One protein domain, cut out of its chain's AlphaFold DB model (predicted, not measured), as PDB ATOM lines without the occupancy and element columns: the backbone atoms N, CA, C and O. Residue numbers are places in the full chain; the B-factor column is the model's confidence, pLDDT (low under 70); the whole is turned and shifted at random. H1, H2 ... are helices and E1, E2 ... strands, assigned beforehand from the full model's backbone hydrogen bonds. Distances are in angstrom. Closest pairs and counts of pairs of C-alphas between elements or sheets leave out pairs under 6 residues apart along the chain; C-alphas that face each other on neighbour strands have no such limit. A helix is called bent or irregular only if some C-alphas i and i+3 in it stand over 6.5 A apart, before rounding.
ATOM      1  N   ARG A   8     142.737 140.554 134.350       89.00
ATOM      2  CA  ARG A   8     142.709 141.781 135.148       89.00
ATOM      3  C   ARG A   8     141.279 142.073 135.604       89.00
ATOM      4  O   ARG A   8     140.337 142.047 134.812       89.00
ATOM      5  N   ARG A   9     141.149 142.368 136.897       92.62
ATOM      6  CA  ARG A   9     139.891 142.768 137.525       92.62
ATOM      7  C   ARG A   9     139.462 144.149 137.029       92.62
ATOM      8  O   ARG A   9     140.312 145.028 136.873       92.62
ATOM      9  N   PHE A  10     138.167 144.328 136.804       91.06
ATOM     10  CA  PHE A  10     137.609 145.656 136.578       91.06
ATOM     11  C   PHE A  10     137.786 146.524 137.824       91.06
ATOM     12  O   PHE A  10     137.760 146.024 138.948       91.06
ATOM     13  N   GLU A  11     137.970 147.826 137.622       91.69
ATOM     14  CA  GLU A  11     137.943 148.786 138.729       91.69
ATOM     15  C   GLU A  11     136.555 148.811 139.388       91.69
ATOM     16  O   GLU A  11     136.457 148.813 140.612       91.69
ATOM     17  N   ASP A  12     135.507 148.688 138.569       93.38
ATOM     18  CA  ASP A  12     134.116 148.523 138.980       93.38
ATOM     19  C   ASP A  12     133.529 147.231 138.367       93.38
ATOM     20  O   ASP A  12     133.457 147.114 137.139       93.38
ATOM     21  N   PRO A  13     133.190 146.206 139.173       94.62
ATOM     22  CA  PRO A  13     132.624 144.951 138.673       94.62
ATOM     23  C   PRO A  13     131.222 145.115 138.068       94.62
ATOM     24  O   PRO A  13     130.363 145.797 138.620       94.62
ATOM     25  N   ILE A  14     130.945 144.398 136.978       94.44
ATOM     26  CA  ILE A  14     129.670 144.501 136.252       94.44
ATOM     27  C   ILE A  14     128.652 143.545 136.879       94.44
ATOM     28  O   ILE A  14     128.871 142.337 136.894       94.44
ATOM     29  N   THR A  15     127.518 144.048 137.364       95.25
ATOM     30  CA  THR A  15     126.454 143.200 137.938       95.25
ATOM     31  C   THR A  15     125.365 142.931 136.899       95.25
ATOM     32  O   THR A  15     124.810 143.868 136.329       95.25
ATOM     33  N   ILE A  16     125.043 141.657 136.658       90.44
ATOM     34  CA  ILE A  16     123.980 141.217 135.747       90.44
ATOM     35  C   ILE A  16     123.073 140.224 136.481       90.44
ATOM     36  O   ILE A  16     123.406 139.048 136.637       90.44
ATOM     37  N   GLY A  17     121.911 140.701 136.931       89.50
ATOM     38  CA  GLY A  17     120.996 139.905 137.750       89.50
ATOM     39  C   GLY A  17     121.674 139.450 139.044       89.50
ATOM     40  O   GLY A  17     122.083 140.282 139.846       89.50
ATOM     41  N   ASP A  18     121.806 138.134 139.217       90.75
ATOM     42  CA  ASP A  18     122.459 137.509 140.379       90.75
ATOM     43  C   ASP A  18     123.967 137.250 140.166       90.75
ATOM     44  O   ASP A  18     124.677 136.826 141.074       90.75
ATOM     45  N   ARG A  19     124.493 137.503 138.958       90.06
ATOM     46  CA  ARG A  19     125.900 137.255 138.618       90.06
ATOM     47  C   ARG A  19     126.707 138.551 138.618       90.06
ATOM     48  O   ARG A  19     126.238 139.589 138.161       90.06
ATOM     49  N   ILE A  20     127.956 138.471 139.072       95.44
ATOM     50  CA  ILE A  20     128.910 139.587 139.051       95.44
ATOM     51  C   ILE A  20     130.082 139.207 138.158       95.44
ATOM     52  O   ILE A  20     130.755 138.209 138.420       95.44
ATOM     53  N   LEU A  21     130.339 140.028 137.141       94.88
ATOM     54  CA  LEU A  21     131.454 139.858 136.232       94.88
ATOM     55  C   LEU A  21     132.661 140.665 136.695       94.88
ATOM     56  O   LEU A  21     132.649 141.896 136.742       94.88
ATOM     57  N   VAL A  22     133.710 139.947 137.079       95.31
ATOM     58  CA  VAL A  22     134.835 140.523 137.829       95.31
ATOM     59  C   VAL A  22     136.020 140.849 136.926       95.31
ATOM     60  O   VAL A  22     136.772 141.781 137.207       95.31
ATOM     61  N   THR A  23     136.204 140.094 135.847       95.00
ATOM     62  CA  THR A  23     137.349 140.233 134.938       95.00
ATOM     63  C   THR A  23     136.882 140.260 133.493       95.00
ATOM     64  O   THR A  23     135.790 139.786 133.176       95.00
ATOM     65  N   GLN A  24     137.733 140.766 132.601       91.50
ATOM     66  CA  GLN A  24     137.440 140.746 131.169       91.50
ATOM     67  C   GLN A  24     137.287 139.315 130.629       91.50
ATOM     68  O   GLN A  24     136.487 139.090 129.724       91.50
ATOM     69  N   LEU A  25     138.017 138.346 131.191       93.19
ATOM     70  CA  LEU A  25     137.856 136.931 130.865       93.19
ATOM     71  C   LEU A  25     136.461 136.423 131.241       93.19
ATOM     72  O   LEU A  25     135.779 135.880 130.383       93.19
ATOM     73  N   ASP A  26     136.012 136.664 132.473       92.25
ATOM     74  CA  ASP A  26     134.691 136.211 132.926       92.25
ATOM     75  C   ASP A  26     133.550 136.888 132.143       92.25
ATOM     76  O   ASP A  26     132.579 136.229 131.773       92.25
ATOM     77  N   ALA A  27     133.709 138.162 131.768       92.62
ATOM     78  CA  ALA A  27     132.779 138.817 130.852       92.62
ATOM     79  C   ALA A  27     132.770 138.168 129.456       92.62
ATOM     80  O   ALA A  27     131.704 137.959 128.877       92.62
ATOM     81  N   GLY A  28     133.939 137.807 128.925       90.06
ATOM     82  CA  GLY A  28     134.055 137.093 127.654       90.06
ATOM     83  C   GLY A  28     133.403 135.710 127.693       90.06
ATOM     84  O   GLY A  28     132.666 135.354 126.775       90.06
ATOM     85  N   GLU A  29     133.619 134.956 128.771       90.75
ATOM     86  CA  GLU A  29     132.990 133.652 128.987       90.75
ATOM     87  C   GLU A  29     131.471 133.774 129.140       90.75
ATOM     88  O   GLU A  29     130.736 132.972 128.568       90.75
ATOM     89  N   TYR A  30     130.989 134.803 129.842       89.12
ATOM     90  CA  TYR A  30     129.562 135.086 129.969       89.12
ATOM     91  C   TYR A  30     128.908 135.349 128.606       89.12
ATOM     92  O   TYR A  30     127.924 134.700 128.262       89.12
ATOM     93  N   ILE A  31     129.490 136.242 127.798       85.06
ATOM     94  CA  ILE A  31     128.973 136.586 126.463       85.06
ATOM     95  C   ILE A  31     129.041 135.382 125.513       85.06
ATOM     96  O   ILE A  31     128.127 135.163 124.720       85.06
ATOM     97  N   ALA A  32     130.107 134.582 125.582       84.56
ATOM     98  CA  ALA A  32     130.259 133.391 124.747       84.56
ATOM     99  C   ALA A  32     129.276 132.270 125.125       84.56
ATOM    100  O   ALA A  32     128.846 131.512 124.254       84.56
ATOM    101  N   ALA A  33     128.919 132.167 126.407       81.25
ATOM    102  CA  ALA A  33     127.963 131.193 126.921       81.25
ATOM    103  C   ALA A  33     126.494 131.620 126.749       81.25
ATOM    104  O   ALA A  33     125.605 130.789 126.954       81.25
ATOM    105  N   SER A  34     126.222 132.875 126.365       70.50
ATOM    106  CA  SER A  34     124.859 133.357 126.138       70.50
ATOM    107  C   SER A  34     124.113 132.465 125.141       70.50
ATOM    108  O   SER A  34     124.659 132.092 124.092       70.50
ATOM    109  N   PRO A  35     122.849 132.101 125.429       62.81
ATOM    110  CA  PRO A  35     122.100 131.206 124.573       62.81
ATOM    111  C   PRO A  35     121.999 131.801 123.170       62.81
ATOM    112  O   PRO A  35     121.574 132.936 122.963       62.81
ATOM    113  N   LYS A  36     122.343 130.980 122.173       57.09
ATOM    114  CA  LYS A  36     122.372 131.332 120.745       57.09
ATOM    115  C   LYS A  36     121.079 131.992 120.240       57.09
ATOM    116  O   LYS A  36     121.110 132.630 119.202       57.09
ATOM    117  N   LYS A  37     119.959 131.849 120.959       54.66
ATOM    118  CA  LYS A  37     118.667 132.506 120.704       54.66
ATOM    119  C   LYS A  37     118.746 134.037 120.826       54.66
ATOM    120  O   LYS A  37     118.166 134.711 119.989       54.66
ATOM    121  N   GLU A  38     119.491 134.569 121.797       59.25
ATOM    122  CA  GLU A  38     119.678 136.018 121.979       59.25
ATOM    123  C   GLU A  38     120.689 136.581 120.967       59.25
ATOM    124  O   GLU A  38     120.441 137.611 120.353       59.25
ATOM    125  N   HIS A  39     121.764 135.844 120.657       60.22
ATOM    126  CA  HIS A  39     122.719 136.220 119.595       60.22
ATOM    127  C   HIS A  39     122.194 135.983 118.161       60.22
ATOM    128  O   HIS A  39     122.768 136.478 117.186       60.22
ATOM    129  N   ALA A  40     121.130 135.194 118.005       56.44
ATOM    130  CA  ALA A  40     120.417 134.996 116.744       56.44
ATOM    131  C   ALA A  40     119.188 135.902 116.618       56.44
ATOM    132  O   ALA A  40     118.521 135.847 115.583       56.44
ATOM    133  N   ALA A  41     118.888 136.726 117.631       65.38
ATOM    134  CA  ALA A  41     117.864 137.747 117.511       65.38
ATOM    135  C   ALA A  41     118.190 138.612 116.289       65.38
ATOM    136  O   ALA A  41     119.329 139.051 116.096       65.38
ATOM    137  N   SER A  42     117.191 138.817 115.430       62.47
ATOM    138  CA  SER A  42     117.389 139.497 114.149       62.47
ATOM    139  C   SER A  42     117.938 140.912 114.335       62.47
ATOM    140  O   SER A  42     118.639 141.399 113.461       62.47
ATOM    141  N   GLU A  43     117.668 141.541 115.478       63.06
ATOM    142  CA  GLU A  43     118.169 142.862 115.862       63.06
ATOM    143  C   GLU A  43     119.677 142.848 116.162       63.06
ATOM    144  O   GLU A  43     120.410 143.706 115.675       63.06
ATOM    145  N   TRP A  44     120.170 141.818 116.858       67.50
ATOM    146  CA  TRP A  44     121.600 141.630 117.137       67.50
ATOM    147  C   TRP A  44     122.384 141.326 115.854       67.50
ATOM    148  O   TRP A  44     123.450 141.879 115.592       67.50
ATOM    149  N   GLN A  45     121.806 140.484 114.994       67.00
ATOM    150  CA  GLN A  45     122.355 140.169 113.676       67.00
ATOM    151  C   GLN A  45     122.295 141.350 112.704       67.00
ATOM    152  O   GLN A  45     123.171 141.461 111.845       67.00
ATOM    153  N   ALA A  46     121.261 142.192 112.792       69.56
ATOM    154  CA  ALA A  46     121.109 143.383 111.966       69.56
ATOM    155  C   ALA A  46     122.123 144.458 112.349       69.56
ATOM    156  O   ALA A  46     122.706 145.034 111.437       69.56
ATOM    157  N   ALA A  47     122.403 144.656 113.644       65.69
ATOM    158  CA  ALA A  47     123.527 145.475 114.095       65.69
ATOM    159  C   ALA A  47     124.833 144.968 113.453       65.69
ATOM    160  O   ALA A  47     125.367 145.637 112.575       65.69
ATOM    161  N   MET A  48     125.189 143.695 113.685       67.44
ATOM    162  CA  MET A  48     126.378 143.032 113.104       67.44
ATOM    163  C   MET A  48     126.501 143.116 111.577       67.44
ATOM    164  O   MET A  48     127.607 143.095 111.035       67.44
TER     165      MET A  48
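This is residues 8 to 48 of the 64 residues of the protein "Bsl8264 protein" of Bradyrhizobium diazoefficiens (strain JCM 10833 / BCRC 13528 / IAM 13628 / NBRC 14792 / USDA 110) (UniProt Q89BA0). A two-stranded hairpin, E1 and E2, with helix H1 folding back near it makes one end of an elongated model, and a tail with two short helices, H2 and H3, leads away from it. The tail sticks out with residues 32 to 38 and 40 to 48, and E1 is sharply bent, by 87 degrees at residue 12. The printed part has 41 residues with two named strands and three named helices, in the order E1, E2, H1, H2, H3; the sheet, E1 - E2, is antiparallel, and the class is mixed, helices and strands. The whole is loose, with a radius of gyration of the C-alphas of 12.2 A, and spans 33 by 20 by 14 A.

Strand E1 is residues 9 to 16, 16.1 A from first to last C-alpha, and C-alpha 9 is at (139.891, 142.768, 137.525). Strand E2 is residues 19 to 23, 12.4 A long. Helix H1, the longest helix, is residues 24 to 33, 14.1 A long, and C-alpha 24 is at (137.440, 140.746, 131.169). Helix H2 is residues 36 to 39, 5.0 A long. Helix H3 is residues 42 to 48, 9.7 A long, and C-alpha 48 is at (126.378, 143.032, 113.104).

E1 and E2 form a hairpin, antiparallel at 158 degrees between their directions. N 21 and O 14 are 2.7 A apart and N 16 and O 19 are 2.8 A apart, both within hydrogen-bond range. The C-alphas of Arg 9 and Thr 23, which face each other, are 4.4 A apart. The closest C-alphas of E2 and H1 are those of Leu 21 and Ala 27, 5.6 A apart. The closest of E1 and H1 are those of Arg 9 and Gln 24, at 7.1 A. H1 is apart from H2 and from H3. H2 and H3 are close but not clearly touching, and their closest C-alphas, those of His 39 and Gln 45, are 7.1 A apart. Both E1 and E2 are apart from H2 and H3. In H1 and H3 every pair of O i and N i+4 is within hydrogen-bond range; H2, with four residues, is too short for such a pair.

The two C-alphas farthest apart are those of Glu 11 and Ser 42, at 33.4 A. The printed part runs from residue 8 to 48 with no cut. The links E1 to E2, E2 to H1, H1 to H2 and H2 to H3 are tight. The mean pLDDT of the printed part is 81.0, and the model's confidence is low, under 70, at residues 35 to 48.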